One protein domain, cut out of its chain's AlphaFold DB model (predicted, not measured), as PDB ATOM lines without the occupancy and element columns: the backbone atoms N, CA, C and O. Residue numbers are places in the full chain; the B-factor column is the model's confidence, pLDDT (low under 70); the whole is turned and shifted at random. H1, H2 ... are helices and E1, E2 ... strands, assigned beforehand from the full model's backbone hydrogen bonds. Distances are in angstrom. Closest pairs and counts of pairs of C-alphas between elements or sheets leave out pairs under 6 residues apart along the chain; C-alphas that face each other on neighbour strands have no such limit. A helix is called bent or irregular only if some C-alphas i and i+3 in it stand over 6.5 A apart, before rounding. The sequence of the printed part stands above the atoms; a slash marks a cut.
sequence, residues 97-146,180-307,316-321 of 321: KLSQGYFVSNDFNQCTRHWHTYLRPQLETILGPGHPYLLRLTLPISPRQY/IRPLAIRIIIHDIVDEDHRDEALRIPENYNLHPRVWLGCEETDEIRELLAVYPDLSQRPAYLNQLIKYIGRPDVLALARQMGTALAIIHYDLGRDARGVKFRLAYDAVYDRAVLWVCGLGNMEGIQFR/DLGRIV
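AT A GLANCE: This is residues 97 to 146, 180 to 307 and 316 to 321 of the 321 residues of an uncharacterized protein of Colletotrichum chlorophyti (UniProt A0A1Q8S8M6). A two-stranded hairpin, E1 and E2, sits in the middle with the long, kinked helix H6 packed on it, mostly on E2. The short helices H2 to H5 cluster at one end, and at the other the long bent helix H1 meets the far part of H6 nearly at a right angle. The 184 printed residues, mostly helix by class, hold H1 to H6, then antiparallel E1 and E2. The whole is compact, with a radius of gyration of the C-alphas of 18.2 A and spans of 56 by 41 by 36 A.

HOW THE PARTS SIT: H1, residues 97 to 127, is one helix by its hydrogen bonds but bent: C-alphas 117 and 120 are 7.4 A apart, and arms H1a, residues 97 to 117, and H1b, residues 120 to 127, stand at a steep tilt of 62 degrees. H1a touches H6, residues 241 to 269, about perpendicular at 83 degrees, through residues 108 to 112 and 266 to 267 alone; the closest C-alphas, of Cys 111 and Ile 266, are 7.0 A apart. H2, residues 182 to 192, and H3, residues 195 to 203, form a helical hairpin, opposite ways at a shallow tilt of 25 degrees; their closest C-alphas, of Ile 189 and Arg 198, are 6.3 A apart. H2 only just touches H4, residues 205 to 209, and H5, residues 222 to 229, each with 3 pairs of C-alphas within 8 A; the closest are Pro 182 and Tyr 208, 5.7 A, and Ile 192 and Ala 229, 5.8 A. E1, residues 279 to 285, and E2, residues 290 to 296, form an antiparallel hairpin; N 281 and O 294, 2.9 A, are within hydrogen-bond range. The closest C-alphas of H6 and E2, of Leu 256 and Leu 293, are 6.0 A apart. Every O i to N i+4 pair is within hydrogen-bond range in H1a, H1b, H2 and H5, against 3 of 5 in H3, 22 of 25 in H6 and 0 of 1 in H4, where 2 of 2 O i to N i+3 pairs are.

IN THESE COORDINATES: H1a runs 30.4 A from C-alpha 97 at (167.908, 177.782, 223.326). H6 spans 26.5 A and has a kink of 125 degrees near residue 248; it is irregular, with C-alphas 247 and 250 9.2 A apart, as is H3, with C-alphas 196 and 199 7.3 A apart. E1 spans 18.3 A, and E2, 18.8 A, ends at C-alpha 296, (173.054, 172.157, 234.052).

THE WHOLE: The C-alphas farthest apart, of Thr 125 and Asp 196, are 57.2 A apart. Residues 147 to 179 and 308 to 315 are not printed; the C-alpha gaps across these cuts are 23.6 A and 13.0 A. The links H4 to H5 and H5 to H6 are long. Mean pLDDT of the printed part is 78.9; 27 residues are under 70, among them 97 to 103 and 316 to 321.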
ATOM      1  N   LYS A  97     167.941 178.345 221.961       50.75
ATOM      2  CA  LYS A  97     167.908 177.782 223.326       50.75
ATOM      3  C   LYS A  97     169.306 177.743 223.956       50.75
ATOM      4  O   LYS A  97     169.446 177.918 225.164       50.75
ATOM      5  N   LEU A  98     170.347 177.548 223.145       51.41
ATOM      6  CA  LEU A  98     171.742 177.536 223.596       51.41
ATOM      7  C   LEU A  98     172.269 178.934 223.919       51.41
ATOM      8  O   LEU A  98     172.970 179.075 224.913       51.41
ATOM      9  N   SER A  99     171.902 179.965 223.154       53.47
ATOM     10  CA  SER A  99     172.239 181.359 223.481       53.47
ATOM     11  C   SER A  99     171.534 181.822 224.755       53.47
ATOM     12  O   SER A  99     172.197 182.333 225.654       53.47
ATOM     13  N   GLN A 100     170.237 181.537 224.915       60.50
ATOM     14  CA  GLN A 100     169.526 181.761 226.182       60.50
ATOM     15  C   GLN A 100     170.208 181.034 227.355       60.50
ATOM     16  O   GLN A 100     170.509 181.649 228.378       60.50
ATOM     17  N   GLY A 101     170.532 179.746 227.192       59.91
ATOM     18  CA  GLY A 101     171.267 178.974 228.198       59.91
ATOM     19  C   GLY A 101     172.681 179.485 228.478       59.91
ATOM     20  O   GLY A 101     173.143 179.382 229.613       59.91
ATOM     21  N   TYR A 102     173.355 180.066 227.484       63.53
ATOM     22  CA  TYR A 102     174.661 180.692 227.650       63.53
ATOM     23  C   TYR A 102     174.562 181.970 228.475       63.53
ATOM     24  O   TYR A 102     175.237 182.053 229.495       63.53
ATOM     25  N   PHE A 103     173.715 182.932 228.086       67.06
ATOM     26  CA  PHE A 103     173.620 184.220 228.781       67.06
ATOM     27  C   PHE A 103     173.240 184.030 230.252       67.06
ATOM     28  O   PHE A 103     173.948 184.508 231.132       67.06
ATOM     29  N   VAL A 104     172.228 183.202 230.532       71.25
ATOM     30  CA  VAL A 104     171.804 182.905 231.909       71.25
ATOM     31  C   VAL A 104     172.898 182.175 232.709       71.25
ATOM     32  O   VAL A 104     173.068 182.413 233.905       71.25
ATOM     33  N   SER A 105     173.694 181.316 232.066       74.06
ATOM     34  CA  SER A 105     174.858 180.676 232.696       74.06
ATOM     35  C   SER A 105     176.043 181.636 232.889       74.06
ATOM     36  O   SER A 105     176.848 181.436 233.805       74.06
ATOM     37  N   ASN A 106     176.159 182.688 232.078       75.31
ATOM     38  CA  ASN A 106     177.161 183.736 232.240       75.31
ATOM     39  C   ASN A 106     176.784 184.653 233.413       75.31
ATOM     40  O   ASN A 106     177.637 184.969 234.240       75.31
ATOM     41  N   ASP A 107     175.504 184.994 233.546       81.44
ATOM     42  CA  ASP A 107     174.974 185.747 234.687       81.44
ATOM     43  C   ASP A 107     175.150 184.946 235.989       81.44
ATOM     44  O   ASP A 107     175.743 185.436 236.951       81.44
ATOM     45  N   PHE A 108     174.787 183.656 235.991       84.88
ATOM     46  CA  PHE A 108     175.046 182.747 237.115       84.88
ATOM     47  C   PHE A 108     176.544 182.647 237.467       84.88
ATOM     48  O   PHE A 108     176.917 182.651 238.646       84.88
ATOM     49  N   ASN A 109     177.428 182.607 236.461       83.00
ATOM     50  CA  ASN A 109     178.883 182.676 236.644       83.00
ATOM     51  C   ASN A 109     179.321 183.987 237.321       83.00
ATOM     52  O   ASN A 109     180.167 183.961 238.219       83.00
ATOM     53  N   GLN A 110     178.767 185.130 236.906       84.56
ATOM     54  CA  GLN A 110     179.082 186.443 237.475       84.56
ATOM     55  C   GLN A 110     178.629 186.546 238.937       84.56
ATOM     56  O   GLN A 110     179.450 186.888 239.791       84.56
ATOM     57  N   CYS A 111     177.391 186.150 239.254       87.69
ATOM     58  CA  CYS A 111     176.892 186.076 240.633       87.69
ATOM     59  C   CYS A 111     177.753 185.135 241.492       87.69
ATOM     60  O   CYS A 111     178.173 185.493 242.590       87.69
ATOM     61  N   THR A 112     178.127 183.964 240.967       87.81
ATOM     62  CA  THR A 112     179.007 183.016 241.677       87.81
ATOM     63  C   THR A 112     180.386 183.623 241.980       87.81
ATOM     64  O   THR A 112     180.901 183.460 243.088       87.81
ATOM     65  N   ARG A 113     180.987 184.374 241.043       85.69
ATOM     66  CA  ARG A 113     182.266 185.092 241.257       85.69
ATOM     67  C   ARG A 113     182.135 186.240 242.261       85.69
ATOM     68  O   ARG A 113     183.040 186.438 243.076       85.69
ATOM     69  N   HIS A 114     181.019 186.971 242.228       88.88
ATOM     70  CA  HIS A 114     180.694 187.988 243.226       88.88
ATOM     71  C   HIS A 114     180.668 187.361 244.627       88.88
ATOM     72  O   HIS A 114     181.450 187.751 245.497       88.88
ATOM     73  N   TRP A 115     179.875 186.306 244.828       88.81
ATOM     74  CA  TRP A 115     179.797 185.618 246.118       88.81
ATOM     75  C   TRP A 115     181.116 184.958 246.542       88.81
ATOM     76  O   TRP A 115     181.432 184.964 247.729       88.81
ATOM     77  N   HIS A 116     181.956 184.498 245.609       85.31
ATOM     78  CA  HIS A 116     183.316 184.030 245.930       85.31
ATOM     79  C   HIS A 116     184.197 185.119 246.553       85.31
ATOM     80  O   HIS A 116     185.103 184.816 247.332       85.31
ATOM     81  N   THR A 117     183.924 186.385 246.248       86.19
ATOM     82  CA  THR A 117     184.658 187.527 246.797       86.19
ATOM     83  C   THR A 117     184.044 188.007 248.116       86.19
ATOM     84  O   THR A 117     184.770 188.246 249.080       86.19
ATOM     85  N   TYR A 118     182.712 188.112 248.188       88.50
ATOM     86  CA  TYR A 118     182.030 188.827 249.277       88.50
ATOM     87  C   TYR A 118     181.348 187.947 250.337       88.50
ATOM     88  O   TYR A 118     181.162 188.411 251.463       88.50
ATOM     89  N   LEU A 119     181.024 186.678 250.048       86.62
ATOM     90  CA  LEU A 119     180.213 185.853 250.957       86.62
ATOM     91  C   LEU A 119     180.916 185.565 252.293       86.62
ATOM     92  O   LEU A 119     180.293 185.654 253.348       86.62
ATOM     93  N   ARG A 120     182.219 185.247 252.271       87.69
ATOM     94  CA  ARG A 120     182.996 184.984 253.498       87.69
ATOM     95  C   ARG A 120     183.079 186.234 254.401       87.69
ATOM     96  O   ARG A 120     182.664 186.104 255.548       87.69
ATOM     97  N   PRO A 121     183.530 187.417 253.927       89.62
ATOM     98  CA  PRO A 121     183.547 188.639 254.743       89.62
ATOM     99  C   PRO A 121     182.181 189.045 255.315       89.62
ATOM    100  O   PRO A 121     182.090 189.457 256.472       89.62
ATOM    101  N   GLN A 122     181.104 188.912 254.532       88.62
ATOM    102  CA  GLN A 122     179.755 189.244 255.004       88.62
ATOM    103  C   GLN A 122     179.278 188.272 256.091       88.62
ATOM    104  O   GLN A 122     178.835 188.707 257.151       88.62
ATOM    105  N   LEU A 123     179.432 186.959 255.883       87.75
ATOM    106  CA  LEU A 123     179.078 185.965 256.900       87.75
ATOM    107  C   LEU A 123     179.940 186.077 258.159       87.75
ATOM    108  O   LEU A 123     179.440 185.818 259.247       87.75
ATOM    109  N   GLU A 124     181.204 186.480 258.044       91.31
ATOM    110  CA  GLU A 124     182.073 186.735 259.198       91.31
ATOM    111  C   GLU A 124     181.625 187.969 259.997       91.31
ATOM    112  O   GLU A 124     181.680 187.966 261.224       91.31
ATOM    113  N   THR A 125     181.080 188.980 259.317       92.62
ATOM    114  CA  THR A 125     180.469 190.158 259.956       92.62
ATOM    115  C   THR A 125     179.166 189.805 260.685       92.62
ATOM    116  O   THR A 125     178.894 190.350 261.752       92.62
ATOM    117  N   ILE A 126     178.366 188.882 260.137       91.19
ATOM    118  CA  ILE A 126     177.062 188.472 260.694       91.19
ATOM    119  C   ILE A 126     177.212 187.438 261.825       91.19
ATOM    120  O   ILE A 126     176.532 187.530 262.842       91.19
ATOM    121  N   LEU A 127     178.073 186.434 261.639       91.44
ATOM    122  CA  LEU A 127     178.218 185.276 262.536       91.44
ATOM    123  C   LEU A 127     179.389 185.412 263.523       91.44
ATOM    124  O   LEU A 127     179.521 184.593 264.434       91.44
ATOM    125  N   GLY A 128     180.237 186.422 263.336       90.69
ATOM    126  CA  GLY A 128     181.452 186.655 264.106       90.69
ATOM    127  C   GLY A 128     182.695 185.932 263.552       90.69
ATOM    128  O   GLY A 128     182.589 184.926 262.837       90.69
ATOM    129  N   PRO A 129     183.898 186.427 263.904       89.81
ATOM    130  CA  PRO A 129     185.164 185.851 263.465       89.81
ATOM    131  C   PRO A 129     185.350 184.421 263.975       89.81
ATOM    132  O   PRO A 129     185.038 184.095 265.120       89.81
ATOM    133  N   GLY A 130     185.876 183.551 263.110       84.69
ATOM    134  CA  GLY A 130     186.151 182.148 263.447       84.69
ATOM    135  C   GLY A 130     184.921 181.239 263.592       84.69
ATOM    136  O   GLY A 130     185.078 180.079 263.977       84.69
ATOM    137  N   HIS A 131     183.708 181.707 263.270       87.81
ATOM    138  CA  HIS A 131     182.495 180.893 263.384       87.81
ATOM    139  C   HIS A 131     182.582 179.592 262.538       87.81
ATOM    140  O   HIS A 131     182.939 179.659 261.357       87.81
ATOM    141  N   PRO A 132     182.211 178.399 263.064       85.31
ATOM    142  CA  PRO A 132     182.462 177.110 262.395       85.31
ATOM    143  C   PRO A 132     181.864 176.947 260.990       85.31
ATOM    144  O   PRO A 132     182.341 176.125 260.205       85.31
ATOM    145  N   TYR A 133     180.828 177.719 260.645       80.81
ATOM    146  CA  TYR A 133     180.239 177.709 259.302       80.81
ATOM    147  C   TYR A 133     181.146 178.357 258.244       80.81
ATOM    148  O   TYR A 133     181.104 177.941 257.088       80.81
ATOM    149  N   LEU A 134     182.032 179.291 258.618       81.94
ATOM    150  CA  LEU A 134     182.981 179.931 257.693       81.94
ATOM    151  C   LEU A 134     183.999 178.928 257.122       81.94
ATOM    152  O   LEU A 134     184.503 179.103 256.013       81.94
ATOM    153  N   LEU A 135     184.291 177.848 257.853       79.94
ATOM    154  CA  LEU A 135     185.133 176.737 257.389       79.94
ATOM    155  C   LEU A 135     184.381 175.752 256.479       79.94
ATOM    156  O   LEU A 135     185.004 174.937 255.809       79.94
ATOM    157  N   ARG A 136     183.045 175.814 256.458       81.88
ATOM    158  CA  ARG A 136     182.154 174.891 255.731       81.88
ATOM    159  C   ARG A 136     181.523 175.523 254.489       81.88
ATOM    160  O   ARG A 136     180.671 174.893 253.864       81.88
ATOM    161  N   LEU A 137     181.925 176.751 254.157       79.56
ATOM    162  CA  LEU A 137     181.442 177.504 253.008       79.56
ATOM    163  C   LEU A 137     181.834 176.814 251.698       79.56
ATOM    164  O   LEU A 137     183.014 176.563 251.456       79.56
ATOM    165  N   THR A 138     180.858 176.562 250.832       81.50
ATOM    166  CA  THR A 138     181.084 175.979 249.507       81.50
ATOM    167  C   THR A 138     180.198 176.673 248.487       81.50
ATOM    168  O   THR A 138     178.979 176.665 248.626       81.50
ATOM    169  N   LEU A 139     180.809 177.234 247.450       81.94
ATOM    170  CA  LEU A 139     180.094 177.795 246.309       81.94
ATOM    171  C   LEU A 139     179.988 176.750 245.194       81.94
ATOM    172  O   LEU A 139     180.890 175.908 245.085       81.94
ATOM    173  N   PRO A 140     178.925 176.778 244.374       79.50
ATOM    174  CA  PRO A 140     178.860 175.960 243.172       79.50
ATOM    175  C   PRO A 140     179.994 176.324 242.211       79.50
ATOM    176  O   PRO A 140     180.481 177.455 242.196       79.50
ATOM    177  N   ILE A 141     180.402 175.365 241.383       71.44
ATOM    178  CA  ILE A 141     181.274 175.633 240.239       71.44
ATOM    179  C   ILE A 141     180.374 175.670 239.009       71.44
ATOM    180  O   ILE A 141     179.757 174.670 238.646       71.44
ATOM    181  N   SER A 142     180.287 176.837 238.377       66.94
ATOM    182  CA  SER A 142     179.699 176.963 237.047       66.94
ATOM    183  C   SER A 142     180.796 176.733 235.995       66.94
ATOM    184  O   SER A 142     181.928 177.180 236.214       66.94
ATOM    185  N   PRO A 143     180.519 176.045 234.871       62.34
ATOM    186  CA  PRO A 143     181.504 175.865 233.810       62.34
ATOM    187  C   PRO A 143     181.969 177.209 233.269       62.34
ATOM    188  O   PRO A 143     181.166 178.137 233.110       62.34
ATOM    189  N   ARG A 144     183.251 177.305 232.902       64.69
ATOM    190  CA  ARG A 144     183.706 178.444 232.107       64.69
ATOM    191  C   ARG A 144     183.032 178.393 230.746       64.69
ATOM    192  O   ARG A 144     182.906 177.333 230.134       64.69
ATOM    193  N   GLN A 145     182.615 179.558 230.288       60.97
ATOM    194  CA  GLN A 145     182.030 179.737 228.974       60.97
ATOM    195  C   GLN A 145     182.915 180.694 228.193       60.97
ATOM    196  O   GLN A 145     183.518 181.602 228.772       60.97
ATOM    197  N   TYR A 146     183.028 180.436 226.899       55.69
ATOM    198  CA  TYR A 146     183.914 181.148 225.998       55.69
ATOM    199  C   TYR A 146     183.120 181.534 224.755       55.69
ATOM    200  O   TYR A 146     182.562 180.671 224.072       55.69
ATOM    201  N   ILE A 180     183.660 161.096 235.898       73.38
ATOM    202  CA  ILE A 180     184.226 160.335 237.019       73.38
ATOM    203  C   ILE A 180     185.339 159.402 236.501       73.38
ATOM    204  O   ILE A 180     185.259 158.870 235.394       73.38
ATOM    205  N   ARG A 181     186.404 159.205 237.293       76.44
ATOM    206  CA  ARG A 181     187.545 158.346 236.923       76.44
ATOM    207  C   ARG A 181     187.073 156.934 236.512       76.44
ATOM    208  O   ARG A 181     186.345 156.321 237.290       76.44
ATOM    209  N   PRO A 182     187.572 156.348 235.401       77.31
ATOM    210  CA  PRO A 182     187.193 154.998 234.960       77.31
ATOM    211  C   PRO A 182     187.335 153.902 236.024       77.31
ATOM    212  O   PRO A 182     186.523 152.984 236.069       77.31
ATOM    213  N   LEU A 183     188.328 154.000 236.916       78.25
ATOM    214  CA  LEU A 183     188.481 153.065 238.036       78.25
ATOM    215  C   LEU A 183     187.318 153.160 239.036       78.25
ATOM    216  O   LEU A 183     186.812 152.135 239.482       78.25
ATOM    217  N   ALA A 184     186.865 154.376 239.353       76.50
ATOM    218  CA  ALA A 184     185.708 154.579 240.216       76.50
ATOM    219  C   ALA A 184     184.418 154.098 239.534       76.50
ATOM    220  O   ALA A 184     183.595 153.493 240.204       76.50
ATOM    221  N   ILE A 185     184.280 154.254 238.210       78.44
ATOM    222  CA  ILE A 185     183.166 153.658 237.448       78.44
ATOM    223  C   ILE A 185     183.134 152.133 237.572       78.44
ATOM    224  O   ILE A 185     182.070 151.570 237.804       78.44
ATOM    225  N   ARG A 186     184.283 151.453 237.482       83.12
ATOM    226  CA  ARG A 186     184.339 149.992 237.673       83.12
ATOM    227  C   ARG A 186     183.897 149.584 239.077       83.12
ATOM    228  O   ARG A 186     183.109 148.657 239.209       83.12
ATOM    229  N   ILE A 187     184.362 150.297 240.105       81.56
ATOM    230  CA  ILE A 187     183.941 150.069 241.497       81.56
ATOM    231  C   ILE A 187     182.429 150.291 241.642       81.56
ATOM    232  O   ILE A 187     181.757 149.434 242.199       81.56
ATOM    233  N   ILE A 188     181.894 151.376 241.068       81.62
ATOM    234  CA  ILE A 188     180.453 151.661 241.027       81.62
ATOM    235  C   ILE A 188     179.697 150.483 240.400       81.62
ATOM    236  O   ILE A 188     178.803 149.951 241.044       81.62
ATOM    237  N   ILE A 189     180.083 150.019 239.205       86.06
ATOM    238  CA  ILE A 189     179.439 148.875 238.529       86.06
ATOM    239  C   ILE A 189     179.440 147.628 239.427       86.06
ATOM    240  O   ILE A 189     178.390 147.028 239.628       86.06
ATOM    241  N   HIS A 190     180.578 147.264 240.028       85.62
ATOM    242  CA  HIS A 190     180.635 146.125 240.954       85.62
ATOM    243  C   HIS A 190     179.743 146.300 242.199       85.62
ATOM    244  O   HIS A 190     179.271 145.304 242.746       85.62
ATOM    245  N   ASP A 191     179.506 147.540 242.634       83.69
ATOM    246  CA  ASP A 191     178.761 147.883 243.846       83.69
ATOM    247  C   ASP A 191     177.233 148.019 243.671       83.69
ATOM    248  O   ASP A 191     176.533 147.895 244.679       83.69
ATOM    249  N   ILE A 192     176.716 148.318 242.466       84.56
ATOM    250  CA  ILE A 192     175.267 148.569 242.217       84.56
ATOM    251  C   ILE A 192     174.646 147.788 241.056       84.56
ATOM    252  O   ILE A 192     173.445 147.947 240.828       84.56
ATOM    253  N   VAL A 193     175.438 147.022 240.303       86.25
ATOM    254  CA  VAL A 193     174.958 146.144 239.228       86.25
ATOM    255  C   VAL A 193     175.121 144.696 239.681       86.25
ATOM    256  O   VAL A 193     176.186 144.312 240.192       86.25
ATOM    257  N   ASP A 194     174.064 143.908 239.495       89.81
ATOM    258  CA  ASP A 194     174.042 142.485 239.833       89.81
ATOM    259  C   ASP A 194     175.087 141.707 239.039       89.81
ATOM    260  O   ASP A 194     175.448 142.069 237.919       89.81
ATOM    261  N   GLU A 195     175.586 140.624 239.636       90.38
ATOM    262  CA  GLU A 195     176.754 139.896 239.139       90.38
ATOM    263  C   GLU A 195     176.615 139.444 237.680       90.38
ATOM    264  O   GLU A 195     177.555 139.630 236.906       90.38
ATOM    265  N   ASP A 196     175.418 138.999 237.290       91.19
ATOM    266  CA  ASP A 196     175.080 138.563 235.930       91.19
ATOM    267  C   ASP A 196     175.155 139.688 234.873       91.19
ATOM    268  O   ASP A 196     175.419 139.420 233.702       91.19
ATOM    269  N   HIS A 197     174.979 140.956 235.272       89.12
ATOM    270  CA  HIS A 197     174.897 142.118 234.368       89.12
ATOM    271  C   HIS A 197     176.173 142.985 234.365       89.12
ATOM    272  O   HIS A 197     176.314 143.908 233.555       89.12
ATOM    273  N   ARG A 198     177.148 142.698 235.243       90.81
ATOM    274  CA  ARG A 198     178.398 143.479 235.365       90.81
ATOM    275  C   ARG A 198     179.247 143.462 234.099       90.81
ATOM    276  O   ARG A 198     179.793 144.499 233.727       90.81
ATOM    277  N   ASP A 199     179.365 142.313 233.441       89.38
ATOM    278  CA  ASP A 199     180.166 142.169 232.219       89.38
ATOM    279  C   ASP A 199     179.592 142.984 231.052       89.38
ATOM    280  O   ASP A 199     180.348 143.515 230.235       89.38
ATOM    281  N   GLU A 200     178.269 143.130 230.992       88.12
ATOM    282  CA  GLU A 200     177.590 144.009 230.042       88.12
ATOM    283  C   GLU A 200     177.821 145.482 230.407       88.12
ATOM    284  O   GLU A 200     178.332 146.251 229.589       88.12
ATOM    285  N   ALA A 201     177.584 145.859 231.668       85.06
ATOM    286  CA  ALA A 201     177.823 147.216 232.168       85.06
ATOM    287  C   ALA A 201     179.277 147.692 231.968       85.06
ATOM    288  O   ALA A 201     179.519 148.873 231.708       85.06
ATOM    289  N   LEU A 202     180.259 146.788 232.055       86.19
ATOM    290  CA  LEU A 202     181.676 147.082 231.806       86.19
ATOM    291  C   LEU A 202     182.025 147.271 230.323       86.19
ATOM    292  O   LEU A 202     183.063 147.887 230.046       86.19
ATOM    293  N   ARG A 203     181.201 146.757 229.396       85.00
ATOM    294  CA  ARG A 203     181.367 146.899 227.936       85.00
ATOM    295  C   ARG A 203     180.744 148.182 227.389       85.00
ATOM    296  O   ARG A 203     181.276 148.705 226.416       85.00
ATOM    297  N   ILE A 204     179.684 148.702 228.016       80.50
ATOM    298  CA  ILE A 204     178.990 149.944 227.624       80.50
ATOM    299  C   ILE A 204     179.953 151.156 227.707       80.50
ATOM    300  O   ILE A 204     180.355 151.545 228.811       80.50
ATOM    301  N   PRO A 205     180.347 151.794 226.582       74.00
ATOM    302  CA  PRO A 205     181.284 152.928 226.592       74.00
ATOM    303  C   PRO A 205     180.745 154.184 227.298       74.00
ATOM    304  O   PRO A 205     181.511 154.984 227.852       74.00
ATOM    305  N   GLU A 206     179.424 154.360 227.307       76.00
ATOM    306  CA  GLU A 206     178.700 155.481 227.916       76.00
ATOM    307  C   GLU A 206     178.937 155.531 229.430       76.00
ATOM    308  O   GLU A 206     179.123 156.619 229.990       76.00
ATOM    309  N   ASN A 207     179.069 154.362 230.072       75.81
ATOM    310  CA  ASN A 207     179.381 154.235 231.494       75.81
ATOM    311  C   ASN A 207     180.735 154.882 231.857       75.81
ATOM    312  O   ASN A 207     180.923 155.370 232.969       75.81
ATOM    313  N   TYR A 208     181.680 155.006 230.923       72.00
ATOM    314  CA  TYR A 208     182.961 155.685 231.178       72.00
ATOM    315  C   TYR A 208     182.921 157.204 230.930       72.00
ATOM    316  O   TYR A 208     183.873 157.912 231.260       72.00
ATOM    317  N   ASN A 209     181.811 157.727 230.401       68.12
ATOM    318  CA  ASN A 209     181.552 159.159 230.217       68.12
ATOM    319  C   ASN A 209     180.506 159.700 231.214       68.12
ATOM    320  O   ASN A 209     179.929 160.769 230.993       68.12
ATOM    321  N   LEU A 210     180.270 158.979 232.316       69.00
ATOM    322  CA  LEU A 210     179.219 159.292 233.277       69.00
ATOM    323  C   LEU A 210     179.359 160.674 233.918       69.00
ATOM    324  O   LEU A 210     180.360 161.016 234.555       69.00
ATOM    325  N   HIS A 211     178.247 161.400 233.835       70.25
ATOM    326  CA  HIS A 211     177.917 162.556 234.656       70.25
ATOM    327  C   HIS A 211     176.556 162.298 235.325       70.25
ATOM    328  O   HIS A 211     175.545 162.833 234.838       70.25
ATOM    329  N   PRO A 212     176.509 161.435 236.366       70.31
ATOM    330  CA  PRO A 212     175.268 160.986 236.994       70.31
ATOM    331  C   PRO A 212     174.427 162.168 237.461       70.31
ATOM    332  O   PRO A 212     174.973 163.146 237.981       70.31
ATOM    333  N   ARG A 213     173.103 162.089 237.292       75.12
ATOM    334  CA  ARG A 213     172.194 163.091 237.868       75.12
ATOM    335  C   ARG A 213     172.180 162.904 239.379       75.12
ATOM    336  O   ARG A 213     171.920 161.805 239.852       75.12
ATOM    337  N   VAL A 214     172.469 163.960 240.124       76.62
ATOM    338  CA  VAL A 214     172.620 163.916 241.581       76.62
ATOM    339  C   VAL A 214     171.313 164.356 242.231       76.62
ATOM    340  O   VAL A 214     170.885 165.490 242.026       76.62
ATOM    341  N   TRP A 215     170.696 163.461 243.007       72.25
ATOM    342  CA  TRP A 215     169.443 163.710 243.727       72.25
ATOM    343  C   TRP A 215     169.744 163.732 245.232       72.25
ATOM    344  O   TRP A 215     169.810 162.693 245.891       72.25
ATOM    345  N   LEU A 216     170.012 164.921 245.780       69.38
ATOM    346  CA  LEU A 216     170.362 165.074 247.196       69.38
ATOM    347  C   LEU A 216     169.097 165.179 248.045       69.38
ATOM    348  O   LEU A 216     168.370 166.161 247.952       69.38
ATOM    349  N   GLY A 217     168.878 164.182 248.899       69.12
ATOM    350  CA  GLY A 217     167.704 164.085 249.774       69.12
ATOM    351  C   GLY A 217     166.925 162.782 249.596       69.12
ATOM    352  O   GLY A 217     166.268 162.351 250.535       69.12
ATOM    353  N   CYS A 218     167.073 162.117 248.446       77.44
ATOM    354  CA  CYS A 218     166.495 160.799 248.196       77.44
ATOM    355  C   CYS A 218     167.504 159.691 248.518       77.44
ATOM    356  O   CYS A 218     168.570 159.600 247.898       77.44
ATOM    357  N   GLU A 219     167.156 158.832 249.471       82.06
ATOM    358  CA  GLU A 219     167.810 157.536 249.656       82.06
ATOM    359  C   GLU A 219     167.171 156.504 248.718       82.06
ATOM    360  O   GLU A 219     165.976 156.565 248.426       82.06
ATOM    361  N   GLU A 220     167.977 155.578 248.207       84.94
ATOM    362  CA  GLU A 220     167.492 154.450 247.413       84.94
ATOM    363  C   GLU A 220     166.747 153.458 248.319       84.94
ATOM    364  O   GLU A 220     167.320 152.970 249.296       84.94
ATOM    365  N   THR A 221     165.486 153.151 248.007       86.44
ATOM    366  CA  THR A 221     164.734 152.092 248.699       86.44
ATOM    367  C   THR A 221     165.188 150.711 248.228       86.44
ATOM    368  O   THR A 221     165.736 150.574 247.134       86.44
ATOM    369  N   ASP A 222     164.940 149.669 249.027       86.81
ATOM    370  CA  ASP A 222     165.290 148.291 248.655       86.81
ATOM    371  C   ASP A 222     164.636 147.867 247.322       86.81
ATOM    372  O   ASP A 222     165.321 147.333 246.455       86.81
ATOM    373  N   GLU A 223     163.362 148.222 247.110       87.06
ATOM    374  CA  GLU A 223     162.613 147.981 245.863       87.06
ATOM    375  C   GLU A 223     163.263 148.653 244.639       87.06
ATOM    376  O   GLU A 223     163.408 148.041 243.580       87.06
ATOM    377  N   ILE A 224     163.687 149.916 244.779       85.38
ATOM    378  CA  ILE A 224     164.362 150.662 243.707       85.38
ATOM    379  C   ILE A 224     165.754 150.077 243.446       85.38
ATOM    380  O   ILE A 224     166.167 149.993 242.290       85.38
ATOM    381  N   ARG A 225     166.471 149.649 244.492       85.81
ATOM    382  CA  ARG A 225     167.784 149.010 244.352       85.81
ATOM    383  C   ARG A 225     167.675 147.707 243.564       85.81
ATOM    384  O   ARG A 225     168.443 147.531 242.626       85.81
ATOM    385  N   GLU A 226     166.739 146.833 243.931       86.50
ATOM    386  CA  GLU A 226     166.496 145.555 243.244       86.50
ATOM    387  C   GLU A 226     166.094 145.775 241.783       86.50
ATOM    388  O   GLU A 226     166.667 145.158 240.889       86.50
ATOM    389  N   LEU A 227     165.191 146.726 241.518       86.38
ATOM    390  CA  LEU A 227     164.809 147.077 240.152       86.38
ATOM    391  C   LEU A 227     166.002 147.598 239.336       86.38
ATOM    392  O   LEU A 227     166.189 147.180 238.199       86.38
ATOM    393  N   LEU A 228     166.821 148.493 239.897       84.75
ATOM    394  CA  LEU A 228     167.924 149.130 239.172       84.75
ATOM    395  C   LEU A 228     169.208 148.285 239.083       84.75
ATOM    396  O   LEU A 228     170.093 148.645 238.305       84.75
ATOM    397  N   ALA A 229     169.343 147.198 239.847       84.81
ATOM    398  CA  ALA A 229     170.527 146.329 239.818       84.81
ATOM    399  C   ALA A 229     170.636 145.488 238.530       84.81
ATOM    400  O   ALA A 229     171.742 145.129 238.118       84.81
ATOM    401  N   VAL A 230     169.501 145.261 237.863       87.44
ATOM    402  CA  VAL A 230     169.372 144.534 236.587       87.44
ATOM    403  C   VAL A 230     169.724 145.416 235.371       87.44
ATOM    404  O   VAL A 230     169.943 144.902 234.280       87.44
ATOM    405  N   TYR A 231     169.809 146.745 235.525       84.00
ATOM    406  CA  TYR A 231     170.070 147.668 234.408       84.00
ATOM    407  C   TYR A 231     171.575 147.975 234.251       84.00
ATOM    408  O   TYR A 231     172.149 148.646 235.115       84.00
ATOM    409  N   PRO A 232     172.223 147.563 233.141       81.31
ATOM    410  CA  PRO A 232     173.662 147.753 232.945       81.31
ATOM    411  C   PRO A 232     174.053 149.176 232.498       81.31
ATOM    412  O   PRO A 232     175.198 149.589 232.708       81.31
ATOM    413  N   ASP A 233     173.136 149.947 231.897       81.38
ATOM    414  CA  ASP A 233     173.374 151.353 231.542       81.38
ATOM    415  C   ASP A 233     173.155 152.278 232.750       81.38
ATOM    416  O   ASP A 233     172.036 152.504 233.216       81.38
ATOM    417  N   LEU A 234     174.242 152.871 233.236       77.38
ATOM    418  CA  LEU A 234     174.224 153.831 234.337       77.38
ATOM    419  C   LEU A 234     174.020 155.278 233.851       77.38
ATOM    420  O   LEU A 234     173.881 156.184 234.675       77.38
ATOM    421  N   SER A 235     174.017 155.533 232.535       70.50
ATOM    422  CA  SER A 235     174.019 156.885 231.950       70.50
ATOM    423  C   SER A 235     172.728 157.666 232.179       70.50
ATOM    424  O   SER A 235     172.763 158.896 232.324       70.50
ATOM    425  N   GLN A 236     171.606 156.949 232.285       68.69
ATOM    426  CA  GLN A 236     170.290 157.515 232.579       68.69
ATOM    427  C   GLN A 236     169.907 157.426 234.066       68.69
ATOM    428  O   GLN A 236     169.014 158.155 234.506       68.69
ATOM    429  N   ARG A 237     170.600 156.592 234.857       76.25
ATOM    430  CA  ARG A 237     170.296 156.339 236.276       76.25
ATOM    431  C   ARG A 237     170.630 157.565 237.154       76.25
ATOM    432  O   ARG A 237     171.695 158.174 236.999       76.25
ATOM    433  N   PRO A 238     169.754 157.961 238.097       76.25
ATOM    434  CA  PRO A 238     170.101 158.932 239.132       76.25
ATOM    435  C   PRO A 238     171.042 158.312 240.177       76.25
ATOM    436  O   PRO A 238     170.914 157.145 240.533       76.25
ATOM    437  N   ALA A 239     171.977 159.107 240.699       79.44
ATOM    438  CA  ALA A 239     172.823 158.721 241.824       79.44
ATOM    439  C   ALA A 239     172.159 159.135 243.145       79.44
ATOM    440  O   ALA A 239     171.980 160.332 243.405       79.44
ATOM    441  N   TYR A 240     171.814 158.140 243.965       82.31
ATOM    442  CA  TYR A 240     171.120 158.314 245.244       82.31
ATOM    443  C   TYR A 240     172.066 158.676 246.395       82.31
ATOM    444  O   TYR A 240     173.273 158.421 246.351       82.31
ATOM    445  N   LEU A 241     171.513 159.256 247.465       80.25
ATOM    446  CA  LEU A 241     172.281 159.788 248.592       80.25
ATOM    447  C   LEU A 241     173.160 158.730 249.283       80.25
ATOM    448  O   LEU A 241     174.341 158.973 249.532       80.25
ATOM    449  N   ASN A 242     172.604 157.549 249.556       81.25
ATOM    450  CA  ASN A 242     173.294 156.404 250.160       81.25
ATOM    451  C   ASN A 242     174.474 155.917 249.297       81.25
ATOM    452  O   ASN A 242     175.568 155.680 249.817       81.25
ATOM    453  N   GLN A 243     174.284 155.843 247.977       81.25
ATOM    454  CA  GLN A 243     175.331 155.469 247.024       81.25
ATOM    455  C   GLN A 243     176.456 156.511 247.001       81.25
ATOM    456  O   GLN A 243     177.631 156.177 247.145       81.25
ATOM    457  N   LEU A 244     176.108 157.799 246.909       79.44
ATOM    458  CA  LEU A 244     177.081 158.895 246.945       79.44
ATOM    459  C   LEU A 244     177.890 158.899 248.255       79.44
ATOM    460  O   LEU A 244     179.104 159.096 248.220       79.44
ATOM    461  N   ILE A 245     177.262 158.609 249.401       83.00
ATOM    462  CA  ILE A 245     177.967 158.470 250.688       83.00
ATOM    463  C   ILE A 245     178.999 157.332 250.641       83.00
ATOM    464  O   ILE A 245     180.084 157.504 251.197       83.00
ATOM    465  N   LYS A 246     178.708 156.212 249.966       80.62
ATOM    466  CA  LYS A 246     179.658 155.099 249.784       80.62
ATOM    467  C   LYS A 246     180.849 155.489 248.896       80.62
ATOM    468  O   LYS A 246     181.974 155.113 249.209       80.62
ATOM    469  N   TYR A 247     180.624 156.266 247.833       77.25
ATOM    470  CA  TYR A 247     181.656 156.574 246.829       77.25
ATOM    471  C   TYR A 247     182.561 157.763 247.150       77.25
ATOM    472  O   TYR A 247     183.759 157.703 246.882       77.25
ATOM    473  N   ILE A 248     182.001 158.854 247.679       80.94
ATOM    474  CA  ILE A 248     182.746 160.099 247.957       80.94
ATOM    475  C   ILE A 248     182.750 160.467 249.446       80.94
ATOM    476  O   ILE A 248     183.405 161.417 249.858       80.94
ATOM    477  N   GLY A 249     182.054 159.700 250.285       84.56
ATOM    478  CA  GLY A 249     182.026 159.920 251.724       84.56
ATOM    479  C   GLY A 249     181.057 161.020 252.165       84.56
ATOM    480  O   GLY A 249     180.765 161.996 251.471       84.56
ATOM    481  N   ARG A 250     180.576 160.886 253.404       86.81
ATOM    482  CA  ARG A 250     179.658 161.849 254.035       86.81
ATOM    483  C   ARG A 250     180.158 163.311 254.033       86.81
ATOM    484  O   ARG A 250     179.310 164.187 253.855       86.81
ATOM    485  N   PRO A 251     181.457 163.631 254.233       86.25
ATOM    486  CA  PRO A 251     181.928 165.019 254.203       86.25
ATOM    487  C   PRO A 251     181.712 165.706 252.850       86.25
ATOM    488  O   PRO A 251     181.227 166.839 252.829       86.25
ATOM    489  N   ASP A 252     181.998 165.012 251.746       85.12
ATOM    490  CA  ASP A 252     181.881 165.572 250.397       85.12
ATOM    491  C   ASP A 252     180.427 165.603 249.925       85.12
ATOM    492  O   ASP A 252     180.003 166.600 249.348       85.12
ATOM    493  N   VAL A 253     179.602 164.612 250.283       87.88
ATOM    494  CA  VAL A 253     178.140 164.693 250.084       87.88
ATOM    495  C   VAL A 253     177.549 165.932 250.771       87.88
ATOM    496  O   VAL A 253     176.749 166.653 250.178       87.88
ATOM    497  N   LEU A 254     177.988 166.245 251.997       88.00
ATOM    498  CA  LEU A 254     177.577 167.471 252.689       88.00
ATOM    499  C   LEU A 254     178.137 168.748 252.038       88.00
ATOM    500  O   LEU A 254     177.528 169.808 252.184       88.00
ATOM    501  N   ALA A 255     179.277 168.681 251.345       86.81
ATOM    502  CA  ALA A 255     179.790 169.791 250.544       86.81
ATOM    503  C   ALA A 255     178.938 170.000 249.281       86.81
ATOM    504  O   ALA A 255     178.503 171.123 249.035       86.81
ATOM    505  N   LEU A 256     178.607 168.934 248.543       88.56
ATOM    506  CA  LEU A 256     177.712 168.988 247.377       88.56
ATOM    507  C   LEU A 256     176.322 169.528 247.748       88.56
ATOM    508  O   LEU A 256     175.790 170.372 247.034       88.56
ATOM    509  N   ALA A 257     175.763 169.114 248.891       88.38
ATOM    510  CA  ALA A 257     174.473 169.612 249.382       88.38
ATOM    511  C   ALA A 257     174.492 171.122 249.658       88.38
ATOM    512  O   ALA A 257     173.561 171.838 249.288       88.38
ATOM    513  N   ARG A 258     175.581 171.633 250.245       87.69
ATOM    514  CA  ARG A 258     175.772 173.079 250.425       87.69
ATOM    515  C   ARG A 258     175.959 173.793 249.085       87.69
ATOM    516  O   ARG A 258     175.335 174.828 248.891       87.69
ATOM    517  N   GLN A 259     176.735 173.241 248.147       89.06
ATOM    518  CA  GLN A 259     176.872 173.805 246.794       89.06
ATOM    519  C   GLN A 259     175.526 173.892 246.063       89.06
ATOM    520  O   GLN A 259     175.250 174.913 245.438       89.06
ATOM    521  N   MET A 260     174.688 172.856 246.166       89.81
ATOM    522  CA  MET A 260     173.350 172.813 245.573       89.81
ATOM    523  C   MET A 260     172.434 173.867 246.204       89.81
ATOM    524  O   MET A 260     171.854 174.674 245.485       89.81
ATOM    525  N   GLY A 261     172.378 173.936 247.539       89.00
ATOM    526  CA  GLY A 261     171.608 174.963 248.249       89.00
ATOM    527  C   GLY A 261     172.055 176.389 247.907       89.00
ATOM    528  O   GLY A 261     171.219 177.252 247.658       89.00
ATOM    529  N   THR A 262     173.365 176.638 247.816       88.75
ATOM    530  CA  THR A 262     173.891 177.945 247.396       88.75
ATOM    531  C   THR A 262     173.598 178.258 245.927       88.75
ATOM    532  O   THR A 262     173.281 179.403 245.618       88.75
ATOM    533  N   ALA A 263     173.651 177.275 245.023       89.50
ATOM    534  CA  ALA A 263     173.264 177.475 243.624       89.50
ATOM    535  C   ALA A 263     171.793 177.895 243.501       89.50
ATOM    536  O   ALA A 263     171.498 178.877 242.825       89.50
ATOM    537  N   LEU A 264     170.892 177.193 244.196       90.25
ATOM    538  CA  LEU A 264     169.463 177.515 244.227       90.25
ATOM    539  C   LEU A 264     169.209 178.900 244.838       90.25
ATOM    540  O   LEU A 264     168.423 179.668 244.293       90.25
ATOM    541  N   ALA A 265     169.920 179.260 245.911       89.62
ATOM    542  CA  ALA A 265     169.831 180.596 246.501       89.62
ATOM    543  C   ALA A 265     170.222 181.700 245.501       89.62
ATOM    544  O   ALA A 265     169.473 182.658 245.353       89.62
ATOM    545  N   ILE A 266     171.332 181.543 244.768       89.81
ATOM    546  CA  ILE A 266     171.760 182.497 243.725       89.81
ATOM    547  C   ILE A 266     170.715 182.595 242.601       89.81
ATOM    548  O   ILE A 266     170.361 183.689 242.168       89.81
ATOM    549  N   ILE A 267     170.186 181.457 242.140       89.25
ATOM    550  CA  ILE A 267     169.173 181.403 241.073       89.25
ATOM    551  C   ILE A 267     167.893 182.150 241.476       89.25
ATOM    552  O   ILE A 267     167.382 182.962 240.704       89.25
ATOM    553  N   HIS A 268     167.393 181.910 242.687       89.50
ATOM    554  CA  HIS A 268     166.146 182.516 243.139       89.50
ATOM    555  C   HIS A 268     166.305 183.978 243.579       89.50
ATOM    556  O   HIS A 268     165.437 184.793 243.280       89.50
ATOM    557  N   TYR A 269     167.396 184.317 244.276       88.44
ATOM    558  CA  TYR A 269     167.598 185.644 244.866       88.44
ATOM    559  C   TYR A 269     168.270 186.635 243.906       88.44
ATOM    560  O   TYR A 269     167.748 187.729 243.714       88.44
ATOM    561  N   ASP A 270     169.399 186.268 243.288       88.50
ATOM    562  CA  ASP A 270     170.159 187.192 242.431       88.50
ATOM    563  C   ASP A 270     169.617 187.235 240.996       88.50
ATOM    564  O   ASP A 270     169.573 188.300 240.385       88.50
ATOM    565  N   LEU A 271     169.211 186.082 240.441       85.94
ATOM    566  CA  LEU A 271     168.722 186.001 239.055       85.94
ATOM    567  C   LEU A 271     167.198 186.181 238.931       85.94
ATOM    568  O   LEU A 271     166.706 186.387 237.819       85.94
ATOM    569  N   GLY A 272     166.444 186.084 240.033       85.69
ATOM    570  CA  GLY A 272     164.978 186.177 240.030       85.69
ATOM    571  C   GLY A 272     164.291 185.070 239.217       85.69
ATOM    572  O   GLY A 272     163.237 185.299 238.614       85.69
ATOM    573  N   ARG A 273     164.908 183.883 239.142       86.88
ATOM    574  CA  ARG A 273     164.466 182.756 238.305       86.88
ATOM    575  C   ARG A 273     163.924 181.591 239.123       86.88
ATOM    576  O   ARG A 273     164.371 181.340 240.242       86.88
ATOM    577  N   ASP A 274     162.976 180.857 238.551       85.81
ATOM    578  CA  ASP A 274     162.637 179.525 239.040       85.81
ATOM    579  C   ASP A 274     163.730 178.539 238.594       85.81
ATOM    580  O   ASP A 274     164.145 178.517 237.434       85.81
ATOM    581  N   ALA A 275     164.200 177.723 239.534       84.81
ATOM    582  CA  ALA A 275     165.170 176.661 239.306       84.81
ATOM    583  C   ALA A 275     164.523 175.388 238.726       84.81
ATOM    584  O   ALA A 275     165.227 174.417 238.438       84.81
ATOM    585  N   ARG A 276     163.196 175.359 238.535       80.50
ATOM    586  CA  ARG A 276     162.501 174.307 237.782       80.50
ATOM    587  C   ARG A 276     163.202 174.059 236.438       80.50
ATOM    588  O   ARG A 276     163.418 174.964 235.643       80.50
ATOM    589  N   GLY A 277     163.590 172.806 236.198       74.94
ATOM    590  CA  GLY A 277     164.325 172.394 234.995       74.94
ATOM    591  C   GLY A 277     165.858 172.452 235.097       74.94
ATOM    592  O   GLY A 277     166.530 171.885 234.224       74.94
ATOM    593  N   VAL A 278     166.418 173.045 236.160       82.19
ATOM    594  CA  VAL A 278     167.844 172.931 236.508       82.19
ATOM    595  C   VAL A 278     168.149 171.498 236.934       82.19
ATOM    596  O   VAL A 278     167.365 170.841 237.614       82.19
ATOM    597  N   LYS A 279     169.302 170.985 236.504       83.38
ATOM    598  CA  LYS A 279     169.750 169.614 236.770       83.38
ATOM    599  C   LYS A 279     171.151 169.658 237.350       83.38
ATOM    600  O   LYS A 279     172.040 170.260 236.755       83.38
ATOM    601  N   PHE A 280     171.368 168.975 238.466       84.31
ATOM    602  CA  PHE A 280     172.692 168.832 239.057       84.31
ATOM    603  C   PHE A 280     173.314 167.508 238.614       84.31
ATOM    604  O   PHE A 280     172.672 166.456 238.666       84.31
ATOM    605  N   ARG A 281     174.558 167.557 238.137       83.00
ATOM    606  CA  ARG A 281     175.321 166.378 237.713       83.00
ATOM    607  C   ARG A 281     176.614 166.261 238.501       83.00
ATOM    608  O   ARG A 281     177.236 167.275 238.812       83.00
ATOM    609  N   LEU A 282     177.051 165.035 238.776       81.25
ATOM    610  CA  LEU A 282     178.378 164.808 239.338       81.25
ATOM    611  C   LEU A 282     179.432 164.921 238.231       81.25
ATOM    612  O   LEU A 282     179.292 164.348 237.148       81.25
ATOM    613  N   ALA A 283     180.498 165.662 238.503       79.25
ATOM    614  CA  ALA A 283     181.677 165.739 237.655       79.25
ATOM    615  C   ALA A 283     182.947 165.609 238.502       79.25
ATOM    616  O   ALA A 283     182.891 165.651 239.734       79.25
ATOM    617  N   TYR A 284     184.091 165.437 237.843       79.62
ATOM    618  CA  TYR A 284     185.376 165.267 238.508       79.62
ATOM    619  C   TYR A 284     186.287 166.473 238.299       79.62
ATOM    620  O   TYR A 284     186.593 166.854 237.165       79.62
ATOM    621  N   ASP A 285     186.762 167.049 239.400       78.44
ATOM    622  CA  ASP A 285     187.797 168.073 239.385       78.44
ATOM    623  C   ASP A 285     189.164 167.419 239.605       78.44
ATOM    624  O   ASP A 285     189.541 167.047 240.717       78.44
ATOM    625  N   ALA A 286     189.915 167.284 238.511       71.06
ATOM    626  CA  ALA A 286     191.240 166.674 238.515       71.06
ATOM    627  C   ALA A 286     192.338 167.552 239.148       71.06
ATOM    628  O   ALA A 286     193.454 167.069 239.307       71.06
ATOM    629  N   VAL A 287     192.065 168.823 239.477       73.44
ATOM    630  CA  VAL A 287     193.033 169.708 240.155       73.44
ATOM    631  C   VAL A 287     193.000 169.482 241.666       73.44
ATOM    632  O   VAL A 287     194.047 169.470 242.309       73.44
ATOM    633  N   TYR A 288     191.806 169.270 242.227       74.25
ATOM    634  CA  TYR A 288     191.594 169.041 243.664       74.25
ATOM    635  C   TYR A 288     191.262 167.579 244.015       74.25
ATOM    636  O   TYR A 288     190.867 167.299 245.142       74.25
ATOM    637  N   ASP A 289     191.393 166.673 243.045       77.56
ATOM    638  CA  ASP A 289     191.139 165.227 243.124       77.56
ATOM    639  C   ASP A 289     189.758 164.809 243.667       77.56
ATOM    640  O   ASP A 289     189.595 163.717 244.213       77.56
ATOM    641  N   ARG A 290     188.739 165.658 243.487       79.88
ATOM    642  CA  ARG A 290     187.436 165.537 244.163       79.88
ATOM    643  C   ARG A 290     186.245 165.571 243.211       79.88
ATOM    644  O   ARG A 290     186.314 166.116 242.108       79.88
ATOM    645  N   ALA A 291     185.119 165.046 243.680       79.94
ATOM    646  CA  ALA A 291     183.841 165.217 243.004       79.94
ATOM    647  C   ALA A 291     183.305 166.650 243.183       79.94
ATOM    648  O   ALA A 291     183.478 167.268 244.234       79.94
ATOM    649  N   VAL A 292     182.652 167.179 242.148       82.56
ATOM    650  CA  VAL A 292     182.080 168.532 242.129       82.56
ATOM    651  C   VAL A 292     180.694 168.538 241.487       82.56
ATOM    652  O   VAL A 292     180.403 167.747 240.588       82.56
ATOM    653  N   LEU A 293     179.841 169.447 241.958       83.56
ATOM    654  CA  LEU A 293     178.486 169.645 241.451       83.56
ATOM    655  C   LEU A 293     178.510 170.508 240.177       83.56
ATOM    656  O   LEU A 293     178.844 171.691 240.240       83.56
ATOM    657  N   TRP A 294     178.125 169.941 239.033       80.25
ATOM    658  CA  TRP A 294     177.911 170.677 237.784       80.25
ATOM    659  C   TRP A 294     176.430 171.065 237.664       80.25
ATOM    660  O   TRP A 294     175.556 170.206 237.531       80.25
ATOM    661  N   VAL A 295     176.152 172.371 237.683       81.69
ATOM    662  CA  VAL A 295     174.825 172.943 237.394       81.69
ATOM    663  C   VAL A 295     174.554 172.942 235.881       81.69
ATOM    664  O   VAL A 295     175.307 173.522 235.100       81.69
ATOM    665  N   CYS A 296     173.485 172.278 235.448       76.88
ATOM    666  CA  CYS A 296     173.054 172.157 234.052       76.88
ATOM    667  C   CYS A 296     171.611 172.656 233.874       76.88
ATOM    668  O   CYS A 296     170.843 172.707 234.828       76.88
ATOM    669  N   GLY A 297     171.203 172.949 232.635       73.00
ATOM    670  CA  GLY A 297     169.802 173.279 232.325       73.00
ATOM    671  C   GLY A 297     169.379 174.716 232.648       73.00
ATOM    672  O   GLY A 297     168.192 175.005 232.598       73.00
ATOM    673  N   LEU A 298     170.325 175.623 232.920       76.38
ATOM    674  CA  LEU A 298     170.060 177.032 233.257       76.38
ATOM    675  C   LEU A 298     169.237 177.787 232.188       76.38
ATOM    676  O   LEU A 298     168.496 178.701 232.524       76.38
ATOM    677  N   GLY A 299     169.298 177.375 230.916       69.19
ATOM    678  CA  GLY A 299     168.454 177.927 229.842       69.19
ATOM    679  C   GLY A 299     166.972 177.545 229.909       69.19
ATOM    680  O   GLY A 299     166.175 178.129 229.184       69.19
ATOM    681  N   ASN A 300     166.595 176.595 230.771       73.56
ATOM    682  CA  ASN A 300     165.204 176.193 230.994       73.56
ATOM    683  C   ASN A 300     164.554 176.947 232.170       73.56
ATOM    684  O   ASN A 300     163.426 176.633 232.529       73.56
ATOM    685  N   MET A 301     165.267 177.888 232.800       79.94
ATOM    686  CA  MET A 301     164.782 178.597 233.984       79.94
ATOM    687  C   MET A 301     163.772 179.692 233.633       79.94
ATOM    688  O   MET A 301     164.084 180.678 232.951       79.94
ATOM    689  N   GLU A 302     162.565 179.547 234.165       78.00
ATOM    690  CA  GLU A 302     161.478 180.510 234.013       78.00
ATOM    691  C   GLU A 302     161.664 181.715 234.957       78.00
ATOM    692  O   GLU A 302     162.493 181.700 235.870       78.00
ATOM    693  N   GLY A 303     160.943 182.813 234.719       77.12
ATOM    694  CA  GLY A 303     160.911 183.934 235.666       77.12
ATOM    695  C   GLY A 303     160.065 183.572 236.887       77.12
ATOM    696  O   GLY A 303     159.013 182.955 236.722       77.12
ATOM    697  N   ILE A 304     160.483 183.965 238.097       77.31
ATOM    698  CA  ILE A 304     159.640 183.768 239.286       77.31
ATOM    699  C   ILE A 304     158.347 184.566 239.110       77.31
ATOM    700  O   ILE A 304     158.362 185.798 239.065       77.31
ATOM    701  N   GLN A 305     157.219 183.863 239.054       64.38
ATOM    702  CA  GLN A 305     155.907 184.489 239.138       64.38
ATOM    703  C   GLN A 305     155.624 184.831 240.604       64.38
ATOM    704  O   GLN A 305     155.291 183.970 241.423       64.38
ATOM    705  N   PHE A 306     155.781 186.109 240.942       55.62
ATOM    706  CA  PHE A 306     155.284 186.654 242.199       55.62
ATOM    707  C   PHE A 306     153.776 186.857 242.091       55.62
ATOM    708  O   PHE A 306     153.273 187.345 241.078       55.62
ATOM    709  N   ARG A 307     153.038 186.465 243.131       45.41
ATOM    710  CA  ARG A 307     151.589 186.647 243.166       45.41
ATOM    711  C   ARG A 307     151.277 188.107 243.493       45.41
ATOM    712  O   ARG A 307     151.636 188.575 244.572       45.41
ATOM    713  N   ASP A 316     154.018 174.977 243.041       37.97
ATOM    714  CA  ASP A 316     153.707 173.809 243.855       37.97
ATOM    715  C   ASP A 316     155.008 173.258 244.469       37.97
ATOM    716  O   ASP A 316     155.800 172.588 243.797       37.97
ATOM    717  N   LEU A 317     155.252 173.571 245.749       40.59
ATOM    718  CA  LEU A 317     156.438 173.126 246.502       40.59
ATOM    719  C   LEU A 317     156.556 171.589 246.565       40.59
ATOM    720  O   LEU A 317     157.640 171.070 246.815       40.59
ATOM    721  N   GLY A 318     155.472 170.858 246.278       29.44
ATOM    722  CA  GLY A 318     155.432 169.394 246.225       29.44
ATOM    723  C   GLY A 318     156.194 168.732 245.067       29.44
ATOM    724  O   GLY A 318     156.133 167.511 244.949       29.44
ATOM    725  N   ARG A 319     156.889 169.488 244.201       32.06
ATOM    726  CA  ARG A 319     157.721 168.944 243.101       32.06
ATOM    727  C   ARG A 319     159.161 169.485 243.046       32.06
ATOM    728  O   ARG A 319     159.806 169.374 242.007       32.06
ATOM    729  N   ILE A 320     159.680 170.054 244.139       30.78
ATOM    730  CA  ILE A 320     161.119 170.359 244.281       30.78
ATOM    731  C   ILE A 320     161.797 169.256 245.114       30.78
ATOM    732  O   ILE A 320     162.247 169.505 246.233       30.78
ATOM    733  N   VAL A 321     161.848 168.037 244.561       35.69
ATOM    734  CA  VAL A 321     162.682 166.911 245.026       35.69
ATOM    735  C   VAL A 321     163.169 166.127 243.809       35.69
ATOM    736  O   VAL A 321     162.291 165.716 243.019       35.69
TER     737      VAL A 321